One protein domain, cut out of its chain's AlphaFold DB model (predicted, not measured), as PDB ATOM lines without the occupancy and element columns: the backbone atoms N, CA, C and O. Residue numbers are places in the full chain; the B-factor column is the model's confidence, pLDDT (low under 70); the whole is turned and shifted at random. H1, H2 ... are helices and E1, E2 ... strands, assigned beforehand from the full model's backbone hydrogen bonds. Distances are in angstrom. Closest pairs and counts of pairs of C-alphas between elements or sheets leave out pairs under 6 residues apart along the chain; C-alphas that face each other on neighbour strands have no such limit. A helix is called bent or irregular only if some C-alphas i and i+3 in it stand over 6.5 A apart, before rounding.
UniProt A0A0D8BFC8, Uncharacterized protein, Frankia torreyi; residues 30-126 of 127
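This is residues 30 to 126 of the 127 residues of an uncharacterized protein of Frankia torreyi (UniProt A0A0D8BFC8). A long, narrow ribbon of two antiparallel strands, E1 and E2, has the short helix H1 by one end and a loose head of helices, H2 to H7, at the other. In the head the long helix H6 packs on the short H3, and the free stretch of residues 80 to 86 sticks out. The printed part has 97 residues, with seven named helices and two named strands in the order H1 E1 H2 H3 H4 H5 H6 H7 E2; the class is mixed, helices and strands. The whole is loose, with a radius of gyration of the C-alphas of 16.5 A, and elongated, spanning 50 by 32 by 21 A.

Look first at E1, residues 41 to 49, and E2, residues 115 to 125, antiparallel neighbours at 152 degrees; N 44 and O 122 are 2.9 A apart and N 48 and O 116 2.8 A, both within hydrogen-bond range. E2 bends by 77 degrees at residue 118. Find H1 next, residues 30 to 37; the closest C-alphas of H1 and E2 are those of Ile 37 and Gly 125, 6.0 A apart. Then find H2, residues 57 to 60; the closest C-alphas of H2 and E1 are those of Ala 59 and Ile 48, 6.4 A apart. H2 is close to but not clearly touching H3, residues 64 to 68, the closest C-alphas being those of Phe 60 and Arg 66, 6.8 A. H3 touches H6, residues 84 to 99, through H6's residues 91 to 98 alone; the closest C-alphas are those of Leu 68 and Val 91, 6.3 A. H4, residues 70 to 74, is close to but not clearly touching H5, residues 77 to 81, with C-alphas 73 and 79 closest at 6.4 A. H7, residues 102 to 111, is about perpendicular to H6 at 84 degrees, close but not clearly touching, with C-alphas 97 and 103 closest at 5.2 A. H1 is apart from H2 to H7. Every O i to N i+4 pair is within hydrogen-bond range in H1, H4 and H6; H7 has 3 of 6, H3 and H5 have 0 of 1 each but 2 of 2 O i to N i+3 pairs, and H2 is too short for an i+4 pair.

Find C-alpha 41 at (-27.744, -12.104, -3.692); from there E1 runs 25.1 A to C-alpha 49. E2 spans 25.4 A and ends at C-alpha 125, (-25.789, -8.121, -4.929). H6 begins at C-alpha 84, (-48.978, -8.583, -37.047), and runs 22.1 A. H1 measures 10.6 A, H2 6.0 A, H3 7.9 A, H4 6.1 A and H5 7.6 A. H7, 13.9 A, is irregular: C-alphas 106 and 109 are 8.1 A apart.

The two C-alphas farthest apart, those of Thr 39 and Ser 100, are 51.1 A from each other. The printed part has no cut and no long link; E1 to H2 is short and the others are tight. Mean pLDDT of the printed part is 94.7, and no printed residue is under 70.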
ATOM      1  N   ILE A  30     -33.724 -16.441 -13.583       93.62
ATOM      2  CA  ILE A  30     -33.284 -15.591 -12.469       93.62
ATOM      3  C   ILE A  30     -32.111 -16.195 -11.687       93.62
ATOM      4  O   ILE A  30     -31.244 -15.458 -11.230       93.62
ATOM      5  N   ASP A  31     -32.030 -17.526 -11.618       94.25
ATOM      6  CA  ASP A  31     -30.922 -18.243 -10.981       94.25
ATOM      7  C   ASP A  31     -29.587 -17.977 -11.688       94.25
ATOM      8  O   ASP A  31     -28.566 -17.780 -11.032       94.25
ATOM      9  N   LEU A  32     -29.596 -17.902 -13.027       95.31
ATOM     10  CA  LEU A  32     -28.406 -17.555 -13.806       95.31
ATOM     11  C   LEU A  32     -28.000 -16.102 -13.553       95.31
ATOM     12  O   LEU A  32     -26.820 -15.825 -13.365       95.31
ATOM     13  N   ILE A  33     -28.967 -15.180 -13.497       95.25
ATOM     14  CA  ILE A  33     -28.696 -13.773 -13.169       95.25
ATOM     15  C   ILE A  33     -28.060 -13.664 -11.775       95.25
ATOM     16  O   ILE A  33     -27.039 -13.000 -11.621       95.25
ATOM     17  N   CYS A  34     -28.609 -14.360 -10.774       96.56
ATOM     18  CA  CYS A  34     -28.069 -14.359  -9.413       96.56
ATOM     19  C   CYS A  34     -26.642 -14.917  -9.366       96.56
ATOM     20  O   CYS A  34     -25.766 -14.294  -8.771       96.56
ATOM     21  N   ALA A  35     -26.392 -16.043 -10.041       95.19
ATOM     22  CA  ALA A  35     -25.067 -16.657 -10.101       95.19
ATOM     23  C   ALA A  35     -24.011 -15.744 -10.750       95.19
ATOM     24  O   ALA A  35     -22.841 -15.807 -10.381       95.19
ATOM     25  N   LEU A  36     -24.418 -14.896 -11.703       95.69
ATOM     26  CA  LEU A  36     -23.533 -13.934 -12.366       95.69
ATOM     27  C   LEU A  36     -23.282 -12.663 -11.541       95.69
ATOM     28  O   LEU A  36     -22.234 -12.045 -11.706       95.69
ATOM     29  N   ILE A  37     -24.217 -12.258 -10.675       95.06
ATOM     30  CA  ILE A  37     -24.083 -11.047  -9.849       95.06
ATOM     31  C   ILE A  37     -23.116 -11.265  -8.680       95.06
ATOM     32  O   ILE A  37     -22.326 -10.372  -8.379       95.06
ATOM     33  N   GLY A  38     -23.158 -12.421  -8.012       89.69
ATOM     34  CA  GLY A  38     -22.234 -12.697  -6.913       89.69
ATOM     35  C   GLY A  38     -22.613 -13.882  -6.032       89.69
ATOM     36  O   GLY A  38     -23.557 -14.621  -6.293       89.69
ATOM     37  N   THR A  39     -21.855 -14.060  -4.950       87.88
ATOM     38  CA  THR A  39     -22.031 -15.166  -3.992       87.88
ATOM     39  C   THR A  39     -23.172 -14.925  -3.005       87.88
ATOM     40  O   THR A  39     -23.775 -15.883  -2.520       87.88
ATOM     41  N   ARG A  40     -23.486 -13.658  -2.714       96.31
ATOM     42  CA  ARG A  40     -24.597 -13.249  -1.853       96.31
ATOM     43  C   ARG A  40     -25.532 -12.321  -2.619       96.31
ATOM     44  O   ARG A  40     -25.193 -11.177  -2.905       96.31
ATOM     45  N   VAL A  41     -26.727 -12.821  -2.917       97.62
ATOM     46  CA  VAL A  41     -27.744 -12.104  -3.692       97.62
ATOM     47  C   VAL A  41     -29.094 -12.222  -2.995       97.62
ATOM     48  O   VAL A  41     -29.448 -13.297  -2.509       97.62
ATOM     49  N   THR A  42     -29.852 -11.127  -2.950       97.12
ATOM     50  CA  THR A  42     -31.279 -11.152  -2.605       97.12
ATOM     51  C   THR A  42     -32.122 -10.868  -3.837       97.12
ATOM     52  O   THR A  42     -31.735 -10.101  -4.719       97.12
ATOM     53  N   VAL A  43     -33.278 -11.523  -3.901       97.25
ATOM     54  CA  VAL A  43     -34.270 -11.344  -4.957       97.25
ATOM     55  C   VAL A  43     -35.581 -10.973  -4.296       97.25
ATOM     56  O   VAL A  43     -36.135 -11.760  -3.528       97.25
ATOM     57  N   GLU A  44     -36.086  -9.790  -4.612       97.25
ATOM     58  CA  GLU A  44     -37.278  -9.233  -3.988       97.25
ATOM     59  C   GLU A  44     -38.375  -9.010  -5.037       97.25
ATOM     60  O   GLU A  44     -38.092  -8.554  -6.153       97.25
ATOM     61  N   PRO A  45     -39.639  -9.363  -4.735       96.38
ATOM     62  CA  PRO A  45     -40.757  -8.957  -5.571       96.38
ATOM     63  C   PRO A  45     -40.890  -7.434  -5.550       96.38
ATOM     64  O   PRO A  45     -40.779  -6.818  -4.495       96.38
ATOM     65  N   VAL A  46     -41.180  -6.840  -6.706       96.44
ATOM     66  CA  VAL A  46     -41.502  -5.413  -6.804       96.44
ATOM     67  C   VAL A  46     -43.008  -5.284  -7.030       96.44
ATOM     68  O   VAL A  46     -43.485  -5.698  -8.092       96.44
ATOM     69  N   PRO A  47     -43.774  -4.769  -6.053       96.12
ATOM     70  CA  PRO A  47     -45.184  -4.471  -6.252       96.12
ATOM     71  C   PRO A  47     -45.357  -3.384  -7.313       96.12
ATOM     72  O   PRO A  47     -44.646  -2.381  -7.321       96.12
ATOM     73  N   ILE A  48     -46.307  -3.593  -8.217       95.94
ATOM     74  CA  ILE A  48     -46.642  -2.663  -9.293       95.94
ATOM     75  C   ILE A  48     -47.923  -1.933  -8.891       95.94
ATOM     76  O   ILE A  48     -48.963  -2.592  -8.806       95.94
ATOM     77  N   PRO A  49     -47.892  -0.609  -8.665       96.19
ATOM     78  CA  PRO A  49     -49.088   0.160  -8.337       96.19
ATOM     79  C   PRO A  49     -50.137   0.111  -9.453       96.19
ATOM     80  O   PRO A  49     -49.797   0.139 -10.640       96.19
ATOM     81  N   GLY A  50     -51.420   0.101  -9.095       92.56
ATOM     82  CA  GLY A  50     -52.530   0.098 -10.056       92.56
ATOM     83  C   GLY A  50     -52.570   1.325 -10.971       92.56
ATOM     84  O   GLY A  50     -53.096   1.261 -12.086       92.56
ATOM     85  N   ASP A  51     -51.967   2.429 -10.534       93.94
ATOM     86  CA  ASP A  51     -51.830   3.675 -11.280       93.94
ATOM     87  C   ASP A  51     -50.459   3.850 -11.955       93.94
ATOM     88  O   ASP A  51     -50.248   4.878 -12.596       93.94
ATOM     89  N   CYS A  52     -49.574   2.843 -11.911       95.19
ATOM     90  CA  CYS A  52     -48.219   2.901 -12.468       95.19
ATOM     91  C   CYS A  52     -48.197   3.511 -13.884       95.19
ATOM     92  O   CYS A  52     -48.926   3.073 -14.782       95.19
ATOM     93  N   VAL A  53     -47.376   4.547 -14.073       94.50
ATOM     94  CA  VAL A  53     -47.330   5.358 -15.306       94.50
ATOM     95  C   VAL A  53     -46.193   4.983 -16.255       94.50
ATOM     96  O   VAL A  53     -46.180   5.466 -17.381       94.50
ATOM     97  N   ASP A  54     -45.267   4.125 -15.816       93.94
ATOM     98  CA  ASP A  54     -44.082   3.703 -16.579       93.94
ATOM     99  C   ASP A  54     -44.474   3.081 -17.933       93.94
ATOM    100  O   ASP A  54     -43.916   3.406 -18.978       93.94
ATOM    101  N   GLY A  55     -45.539   2.275 -17.936       90.88
ATOM    102  CA  GLY A  55     -46.144   1.777 -19.169       90.88
ATOM    103  C   GLY A  55     -45.508   0.507 -19.727       90.88
ATOM    104  O   GLY A  55     -45.871   0.088 -20.828       90.88
ATOM    105  N   PHE A  56     -44.638  -0.170 -18.972       91.69
ATOM    106  CA  PHE A  56     -44.345  -1.581 -19.223       91.69
ATOM    107  C   PHE A  56     -45.608  -2.440 -19.065       91.69
ATOM    108  O   PHE A  56     -46.624  -2.031 -18.508       91.69
ATOM    109  N   ILE A  57     -45.573  -3.657 -19.590       89.56
ATOM    110  CA  ILE A  57     -46.803  -4.390 -19.886       89.56
ATOM    111  C   ILE A  57     -47.575  -4.772 -18.602       89.56
ATOM    112  O   ILE A  57     -48.794  -4.625 -18.544       89.56
ATOM    113  N   GLU A  58     -46.897  -5.176 -17.521       91.56
ATOM    114  CA  GLU A  58     -47.579  -5.465 -16.245       91.56
ATOM    115  C   GLU A  58     -48.105  -4.197 -15.535       91.56
ATOM    116  O   GLU A  58     -49.000  -4.315 -14.702       91.56
ATOM    117  N   ALA A  59     -47.676  -2.982 -15.913       94.19
ATOM    118  CA  ALA A  59     -48.218  -1.720 -15.380       94.19
ATOM    119  C   ALA A  59     -49.699  -1.484 -15.739       94.19
ATOM    120  O   ALA A  59     -50.386  -0.646 -15.143       94.19
ATOM    121  N   PHE A  60     -50.219  -2.230 -16.716       93.94
ATOM    122  CA  PHE A  60     -51.616  -2.172 -17.139       93.94
ATOM    123  C   PHE A  60     -52.455  -3.347 -16.623       93.94
ATOM    124  O   PHE A  60     -53.530  -3.603 -17.165       93.94
ATOM    125  N   TYR A  61     -52.020  -4.046 -15.564       92.75
ATOM    126  CA  TYR A  61     -52.717  -5.240 -15.065       92.75
ATOM    127  C   TYR A  61     -54.201  -5.007 -14.714       92.75
ATOM    128  O   TYR A  61     -55.037  -5.884 -14.925       92.75
ATOM    129  N   ALA A  62     -54.517  -3.817 -14.196       94.06
ATOM    130  CA  ALA A  62     -55.859  -3.378 -13.811       94.06
ATOM    131  C   ALA A  62     -56.598  -2.614 -14.926       94.06
ATOM    132  O   ALA A  62     -57.786  -2.317 -14.789       94.06
ATOM    133  N   ARG A  63     -55.888  -2.260 -16.006       94.69
ATOM    134  CA  ARG A  63     -56.333  -1.347 -17.075       94.69
ATOM    135  C   ARG A  63     -56.099  -1.973 -18.455       94.69
ATOM    136  O   ARG A  63     -55.373  -1.409 -19.279       94.69
ATOM    137  N   PRO A  64     -56.661  -3.167 -18.713       94.31
ATOM    138  CA  PRO A  64     -56.416  -3.930 -19.936       94.31
ATOM    139  C   PRO A  64     -56.760  -3.154 -21.217       94.31
ATOM    140  O   PRO A  64     -56.111  -3.339 -22.243       94.31
ATOM    141  N   GLU A  65     -57.731  -2.243 -21.162       95.31
ATOM    142  CA  GLU A  65     -58.128  -1.369 -22.268       95.31
ATOM    143  C   GLU A  65     -56.972  -0.548 -22.863       95.31
ATOM    144  O   GLU A  65     -57.024  -0.184 -24.038       95.31
ATOM    145  N   ARG A  66     -55.893  -0.307 -22.104       95.44
ATOM    146  CA  ARG A  66     -54.697   0.399 -22.592       95.44
ATOM    147  C   ARG A  66     -54.050  -0.329 -23.766       95.44
ATOM    148  O   ARG A  66     -53.554   0.324 -24.674       95.44
ATOM    149  N   PHE A  67     -54.136  -1.657 -23.813       94.62
ATOM    150  CA  PHE A  67     -53.622  -2.438 -24.937       94.62
ATOM    151  C   PHE A  67     -54.464  -2.339 -26.201       94.62
ATOM    152  O   PHE A  67     -54.031  -2.857 -27.222       94.62
ATOM    153  N   LEU A  68     -55.635  -1.697 -26.191       95.88
ATOM    154  CA  LEU A  68     -56.368  -1.412 -27.426       95.88
ATOM    155  C   LEU A  68     -55.750  -0.237 -28.196       95.88
ATOM    156  O   LEU A  68     -55.884  -0.186 -29.419       95.88
ATOM    157  N   ASP A  69     -55.017   0.648 -27.516       97.00
ATOM    158  CA  ASP A  69     -54.283   1.754 -28.131       97.00
ATOM    159  C   ASP A  69     -52.984   1.252 -28.805       97.00
ATOM    160  O   ASP A  69     -52.078   0.758 -28.122       97.00
ATOM    161  N   PRO A  70     -52.843   1.389 -30.139       96.00
ATOM    162  CA  PRO A  70     -51.615   1.019 -30.842       96.00
ATOM    163  C   PRO A  70     -50.372   1.774 -30.356       96.00
ATOM    164  O   PRO A  70     -49.265   1.253 -30.461       96.00
ATOM    165  N   ALA A  71     -50.504   2.998 -29.834       96.44
ATOM    166  CA  ALA A  71     -49.372   3.745 -29.292       96.44
ATOM    167  C   ALA A  71     -48.805   3.087 -28.025       96.44
ATOM    168  O   ALA A  71     -47.586   3.002 -27.888       96.44
ATOM    169  N   VAL A  72     -49.670   2.554 -27.155       95.38
ATOM    170  CA  VAL A  72     -49.257   1.812 -25.952       95.38
ATOM    171  C   VAL A  72     -48.478   0.555 -26.332       95.38
ATOM    172  O   VAL A  72     -47.409   0.307 -25.781       95.38
ATOM    173  N   ARG A  73     -48.973  -0.213 -27.310       95.12
ATOM    174  CA  ARG A  73     -48.296  -1.436 -27.772       95.12
ATOM    175  C   ARG A  73     -46.965  -1.131 -28.457       95.12
ATOM    176  O   ARG A  73     -45.961  -1.757 -28.146       95.12
ATOM    177  N   ARG A  74     -46.909  -0.100 -29.310       95.19
ATOM    178  CA  ARG A  74     -45.657   0.333 -29.964       95.19
ATOM    179  C   ARG A  74     -44.593   0.839 -28.988       95.19
ATOM    180  O   ARG A  74     -43.412   0.767 -29.310       95.19
ATOM    181  N   ALA A  75     -44.986   1.338 -27.817       95.31
ATOM    182  CA  ALA A  75     -44.050   1.741 -26.766       95.31
ATOM    183  C   ALA A  75     -43.416   0.544 -26.025       95.31
ATOM    184  O   ALA A  75     -42.498   0.724 -25.229       95.31
ATOM    185  N   GLN A  76     -43.885  -0.678 -26.282       92.38
ATOM    186  CA  GLN A  76     -43.450  -1.895 -25.608       92.38
ATOM    187  C   GLN A  76     -42.728  -2.806 -26.608       92.38
ATOM    188  O   GLN A  76     -43.330  -3.362 -27.524       92.38
ATOM    189  N   SER A  77     -41.420  -2.993 -26.417       91.12
ATOM    190  CA  SER A  77     -40.561  -3.686 -27.391       91.12
ATOM    191  C   SER A  77     -40.990  -5.122 -27.703       91.12
ATOM    192  O   SER A  77     -40.744  -5.595 -28.811       91.12
ATOM    193  N   VAL A  78     -41.655  -5.807 -26.766       90.62
ATOM    194  CA  VAL A  78     -42.059  -7.207 -26.940       90.62
ATOM    195  C   VAL A  78     -43.028  -7.420 -28.109       90.62
ATOM    196  O   VAL A  78     -42.980  -8.465 -28.754       90.62
ATOM    197  N   TRP A  79     -43.873  -6.429 -28.419       93.19
ATOM    198  CA  TRP A  79     -44.834  -6.527 -29.523       93.19
ATOM    199  C   TRP A  79     -44.124  -6.626 -30.873       93.19
ATOM    200  O   TRP A  79     -44.610  -7.300 -31.771       93.19
ATOM    201  N   GLY A  80     -42.915  -6.066 -30.984       93.38
ATOM    202  CA  GLY A  80     -42.076  -6.203 -32.175       93.38
ATOM    203  C   GLY A  80     -41.501  -7.608 -32.398       93.38
ATOM    204  O   GLY A  80     -40.833  -7.823 -33.407       93.38
ATOM    205  N   PHE A  81     -41.717  -8.560 -31.480       93.31
ATOM    206  CA  PHE A  81     -41.257  -9.951 -31.619       93.31
ATOM    207  C   PHE A  81     -42.366 -10.940 -31.985       93.31
ATOM    208  O   PHE A  81     -42.084 -12.132 -32.115       93.31
ATOM    209  N   ILE A  82     -43.603 -10.476 -32.155       94.25
ATOM    210  CA  ILE A  82     -44.712 -11.295 -32.652       94.25
ATOM    211  C   ILE A  82     -45.137 -10.819 -34.041       94.25
ATOM    212  O   ILE A  82     -44.780  -9.722 -34.464       94.25
ATOM    213  N   SER A  83     -45.866 -11.656 -34.780       96.00
ATOM    214  CA  SER A  83     -46.374 -11.252 -36.092       96.00
ATOM    215  C   SER A  83     -47.562 -10.293 -35.963       96.00
ATOM    216  O   SER A  83     -48.324 -10.371 -34.996       96.00
ATOM    217  N   ASP A  84     -47.800  -9.464 -36.983       95.88
ATOM    218  CA  ASP A  84     -48.978  -8.583 -37.047       95.88
ATOM    219  C   ASP A  84     -50.301  -9.360 -36.901       95.88
ATOM    220  O   ASP A  84     -51.273  -8.872 -36.317       95.88
ATOM    221  N   ALA A  85     -50.348 -10.598 -37.407       96.44
ATOM    222  CA  ALA A  85     -51.505 -11.482 -37.285       96.44
ATOM    223  C   ALA A  85     -51.723 -11.969 -35.841       96.44
ATOM    224  O   ALA A  85     -52.866 -12.147 -35.409       96.44
ATOM    225  N   ASP A  86     -50.642 -12.182 -35.085       95.50
ATOM    226  CA  ASP A  86     -50.703 -12.542 -33.667       95.50
ATOM    227  C   ASP A  86     -51.108 -11.347 -32.808       95.50
ATOM    228  O   ASP A  86     -51.986 -11.491 -31.955       95.50
ATOM    229  N   GLU A  87     -50.553 -10.160 -33.084       95.25
ATOM    230  CA  GLU A  87     -50.967  -8.920 -32.421       95.25
ATOM    231  C   GLU A  87     -52.457  -8.655 -32.652       95.25
ATOM    232  O   GLU A  87     -53.208  -8.472 -31.690       95.25
ATOM    233  N   THR A  88     -52.905  -8.694 -33.911       96.38
ATOM    234  CA  THR A  88     -54.311  -8.460 -34.276       96.38
ATOM    235  C   THR A  88     -55.228  -9.428 -33.536       96.38
ATOM    236  O   THR A  88     -56.174  -9.015 -32.868       96.38
ATOM    237  N   ARG A  89     -54.896 -10.724 -33.551       95.75
ATOM    238  CA  ARG A  89     -55.673 -11.754 -32.853       95.75
ATOM    239  C   ARG A  89     -55.729 -11.526 -31.341       95.75
ATOM    240  O   ARG A  89     -56.775 -11.757 -30.732       95.75
ATOM    241  N   ALA A  90     -54.623 -11.119 -30.722       94.19
ATOM    242  CA  ALA A  90     -54.577 -10.819 -29.295       94.19
ATOM    243  C   ALA A  90     -55.460  -9.614 -28.939       94.19
ATOM    244  O   ALA A  90     -56.255  -9.689 -27.996       94.19
ATOM    245  N   VAL A  91     -55.363  -8.533 -29.719       95.94
ATOM    246  CA  VAL A  91     -56.150  -7.304 -29.538       95.94
ATOM    247  C   VAL A  91     -57.642  -7.560 -29.760       95.94
ATOM    248  O   VAL A  91     -58.454  -7.103 -28.958       95.94
ATOM    249  N   ASP A  92     -58.018  -8.337 -30.775       96.31
ATOM    250  CA  ASP A  92     -59.421  -8.660 -31.064       96.31
ATOM    251  C   ASP A  92     -60.054  -9.515 -29.964       96.31
ATOM    252  O   ASP A  92     -61.171  -9.246 -29.514       96.31
ATOM    253  N   ARG A  93     -59.325 -10.517 -29.458       95.25
ATOM    254  CA  ARG A  93     -59.775 -11.322 -28.310       95.25
ATOM    255  C   ARG A  93     -59.960 -10.469 -27.064       95.25
ATOM    256  O   ARG A  93     -60.918 -10.678 -26.321       95.25
ATOM    257  N   LEU A  94     -59.040  -9.538 -26.825       95.38
ATOM    258  CA  LEU A  94     -59.140  -8.611 -25.709       95.38
ATOM    259  C   LEU A  94     -60.356  -7.693 -25.856       95.38
ATOM    260  O   LEU A  94     -61.133  -7.553 -24.915       95.38
ATOM    261  N   ARG A  95     -60.541  -7.104 -27.038       96.44
ATOM    262  CA  ARG A  95     -61.695  -6.262 -27.360       96.44
ATOM    263  C   ARG A  95     -63.002  -7.005 -27.091       96.44
ATOM    264  O   ARG A  95     -63.825  -6.509 -26.331       96.44
ATOM    265  N   HIS A  96     -63.137  -8.222 -27.612       96.19
ATOM    266  CA  HIS A  96     -64.312  -9.060 -27.387       96.19
ATOM    267  C   HIS A  96     -64.552  -9.363 -25.899       96.19
ATOM    268  O   HIS A  96     -65.684  -9.321 -25.411       96.19
ATOM    269  N   ASP A  97     -63.494  -9.663 -25.147       95.25
ATOM    270  CA  ASP A  97     -63.585  -9.921 -23.711       95.25
ATOM    271  C   ASP A  97     -64.050  -8.693 -22.911       95.25
ATOM    272  O   ASP A  97     -64.790  -8.854 -21.936       95.25
ATOM    273  N   LEU A  98     -63.613  -7.494 -23.303       95.50
ATOM    274  CA  LEU A  98     -64.008  -6.229 -22.679       95.50
ATOM    275  C   LEU A  98     -65.446  -5.854 -23.055       95.50
ATOM    276  O   LEU A  98     -66.251  -5.576 -22.173       95.50
ATOM    277  N   GLU A  99     -65.804  -5.932 -24.338       97.75
ATOM    278  CA  GLU A  99     -67.154  -5.627 -24.838       97.75
ATOM    279  C   GLU A  99     -68.217  -6.569 -24.254       97.75
ATOM    280  O   GLU A  99     -69.309  -6.139 -23.891       97.75
ATOM    281  N   SER A 100     -67.895  -7.855 -24.104       97.31
ATOM    282  CA  SER A 100     -68.800  -8.845 -23.500       97.31
ATOM    283  C   SER A 100     -68.816  -8.824 -21.963       97.31
ATOM    284  O   SER A 100     -69.547  -9.607 -21.341       97.31
ATOM    285  N   GLY A 101     -67.957  -8.019 -21.323       96.69
ATOM    286  CA  GLY A 101     -67.720  -8.024 -19.874       96.69
ATOM    287  C   GLY A 101     -67.120  -9.334 -19.338       96.69
ATOM    288  O   GLY A 101     -67.101  -9.572 -18.129       96.69
ATOM    289  N   SER A 102     -66.657 -10.230 -20.217       95.38
ATOM    290  CA  SER A 102     -66.011 -11.500 -19.859       95.38
ATOM    291  C   SER A 102     -64.729 -11.285 -19.061       95.38
ATOM    292  O   SER A 102     -64.415 -12.081 -18.168       95.38
ATOM    293  N   TRP A 103     -63.994 -10.215 -19.371       94.06
ATOM    294  CA  TRP A 103     -62.823  -9.822 -18.599       94.06
ATOM    295  C   TRP A 103     -63.224  -9.415 -17.181       94.06
ATOM    296  O   TRP A 103     -62.725 -10.002 -16.226       94.06
ATOM    297  N   ASP A 104     -64.188  -8.502 -17.032       94.88
ATOM    298  CA  ASP A 104     -64.614  -7.988 -15.724       94.88
ATOM    299  C   ASP A 104     -65.217  -9.075 -14.832       94.88
ATOM    300  O   ASP A 104     -64.906  -9.142 -13.644       94.88
ATOM    301  N   ARG A 105     -66.000 -10.002 -15.398       95.12
ATOM    302  CA  ARG A 105     -66.529 -11.145 -14.634       95.12
ATOM    303  C   ARG A 105     -65.431 -12.034 -14.050       95.12
ATOM    304  O   ARG A 105     -65.591 -12.552 -12.951       95.12
ATOM    305  N   ARG A 106     -64.332 -12.240 -14.780       91.81
ATOM    306  CA  ARG A 106     -63.226 -13.111 -14.340       91.81
ATOM    307  C   ARG A 106     -62.176 -12.367 -13.515       91.81
ATOM    308  O   ARG A 106     -61.539 -12.963 -12.651       91.81
ATOM    309  N   HIS A 107     -61.975 -11.085 -13.796       92.56
ATOM    310  CA  HIS A 107     -60.779 -10.344 -13.400       92.56
ATOM    311  C   HIS A 107     -61.061  -8.924 -12.909       92.56
ATOM    312  O   HIS A 107     -60.126  -8.201 -12.588       92.56
ATOM    313  N   GLY A 108     -62.329  -8.525 -12.777       93.56
ATOM    314  CA  GLY A 108     -62.717  -7.188 -12.323       93.56
ATOM    315  C   GLY A 108     -62.189  -6.825 -10.933       93.56
ATOM    316  O   GLY A 108     -61.960  -5.651 -10.668       93.56
ATOM    317  N   HIS A 109     -61.894  -7.814 -10.079       93.25
ATOM    318  CA  HIS A 109     -61.223  -7.597  -8.790       93.25
ATOM    319  C   HIS A 109     -59.841  -6.932  -8.932       93.25
ATOM    320  O   HIS A 109     -59.411  -6.230  -8.024       93.25
ATOM    321  N   LEU A 110     -59.163  -7.101 -10.075       93.56
ATOM    322  CA  LEU A 110     -57.880  -6.449 -10.346       93.56
ATOM    323  C   LEU A 110     -58.020  -4.931 -10.491       93.56
ATOM    324  O   LEU A 110     -57.063  -4.216 -10.223       93.56
ATOM    325  N   ARG A 111     -59.199  -4.420 -10.880       94.44
ATOM    326  CA  ARG A 111     -59.425  -2.975 -11.057       94.44
ATOM    327  C   ARG A 111     -59.311  -2.186  -9.756       94.44
ATOM    328  O   ARG A 111     -58.971  -1.011  -9.793       94.44
ATOM    329  N   THR A 112     -59.626  -2.817  -8.627       95.06
ATOM    330  CA  THR A 112     -59.563  -2.207  -7.290       95.06
ATOM    331  C   THR A 112     -58.373  -2.701  -6.475       95.06
ATOM    332  O   THR A 112     -58.171  -2.251  -5.348       95.06
ATOM    333  N   GLN A 113     -57.583  -3.625  -7.022       95.06
ATOM    334  CA  GLN A 113     -56.378  -4.111  -6.376       95.06
ATOM    335  C   GLN A 113     -55.307  -3.011  -6.429       95.06
ATOM    336  O   GLN A 113     -54.960  -2.585  -7.530       95.06
ATOM    337  N   PRO A 114     -54.773  -2.552  -5.280       95.56
ATOM    338  CA  PRO A 114     -53.870  -1.402  -5.238       95.56
ATOM    339  C   PRO A 114     -52.503  -1.704  -5.851       95.56
ATOM    340  O   PRO A 114     -51.895  -0.826  -6.454       95.56
ATOM    341  N   GLU A 115     -52.040  -2.947  -5.711       96.12
ATOM    342  CA  GLU A 115     -50.732  -3.381  -6.183       96.12
ATOM    343  C   GLU A 115     -50.779  -4.806  -6.729       96.12
ATOM    344  O   GLU A 115     -51.463  -5.680  -6.186       96.12
ATOM    345  N   PHE A 116     -49.997  -5.064  -7.771       94.12
ATOM    346  CA  PHE A 116     -49.824  -6.382  -8.366       94.12
ATOM    347  C   PHE A 116     -48.372  -6.847  -8.258       94.12
ATOM    348  O   PHE A 116     -47.452  -6.145  -8.667       94.12
ATOM    349  N   VAL A 117     -48.161  -8.056  -7.737       94.06
ATOM    350  CA  VAL A 117     -46.842  -8.702  -7.730       94.06
ATOM    351  C   VAL A 117     -46.771  -9.664  -8.914       94.06
ATOM    352  O   VAL A 117     -47.281 -10.783  -8.852       94.06
ATOM    353  N   GLY A 118     -46.159  -9.191 -10.000       89.88
ATOM    354  CA  GLY A 118     -46.021  -9.909 -11.267       89.88
ATOM    355  C   GLY A 118     -44.688 -10.640 -11.423       89.88
ATOM    356  O   GLY A 118     -44.186 -11.262 -10.481       89.88
ATOM    357  N   ALA A 119     -44.108 -10.573 -12.619       88.88
ATOM    358  CA  ALA A 119     -42.799 -11.133 -12.956       88.88
ATOM    359  C   ALA A 119     -41.624 -10.212 -12.577       88.88
ATOM    360  O   ALA A 119     -40.500 -10.696 -12.450       88.88
ATOM    361  N   LEU A 120     -41.867  -8.916 -12.348       92.06
ATOM    362  CA  LEU A 120     -40.824  -7.948 -11.994       92.06
ATOM    363  C   LEU A 120     -40.122  -8.297 -10.668       92.06
ATOM    364  O   LEU A 120     -40.763  -8.494  -9.629       92.06
ATOM    365  N   ARG A 121     -38.789  -8.368 -10.693       95.06
ATOM    366  CA  ARG A 121     -37.949  -8.654  -9.523       95.06
ATOM    367  C   ARG A 121     -36.830  -7.628  -9.403       95.06
ATOM    368  O   ARG A 121     -36.222  -7.266 -10.406       95.06
ATOM    369  N   LEU A 122     -36.536  -7.223  -8.173       96.69
ATOM    370  CA  LEU A 122     -35.323  -6.500  -7.819       96.69
ATOM    371  C   LEU A 122     -34.272  -7.525  -7.394       96.69
ATOM    372  O   LEU A 122     -34.524  -8.337  -6.506       96.69
ATOM    373  N   VAL A 123     -33.103  -7.492  -8.029       96.81
ATOM    374  CA  VAL A 123     -31.977  -8.367  -7.690       96.81
ATOM    375  C   VAL A 123     -30.852  -7.508  -7.128       96.81
ATOM    376  O   VAL A 123     -30.382  -6.596  -7.806       96.81
ATOM    377  N   VAL A 124     -30.432  -7.784  -5.893       97.19
ATOM    378  CA  VAL A 124     -29.422  -6.996  -5.173       97.19
ATOM    379  C   VAL A 124     -28.236  -7.884  -4.820       97.19
ATOM    380  O   VAL A 124     -28.381  -8.863  -4.086       97.19
ATOM    381  N   GLY A 125     -27.061  -7.537  -5.347       96.69
ATOM    382  CA  GLY A 125     -25.789  -8.121  -4.929       96.69
ATOM    383  C   GLY A 125     -25.301  -7.469  -3.640       96.69
ATOM    384  O   GLY A 125     -25.366  -6.248  -3.497       96.69
ATOM    385  N   HIS A 126     -24.816  -8.281  -2.708       94.44
ATOM    386  CA  HIS A 126     -24.265  -7.814  -1.437       94.44
ATOM    387  C   HIS A 126     -22.738  -7.971  -1.432       94.44
ATOM    388  O   HIS A 126     -22.249  -8.923  -2.046       94.44
TER     389      HIS A 126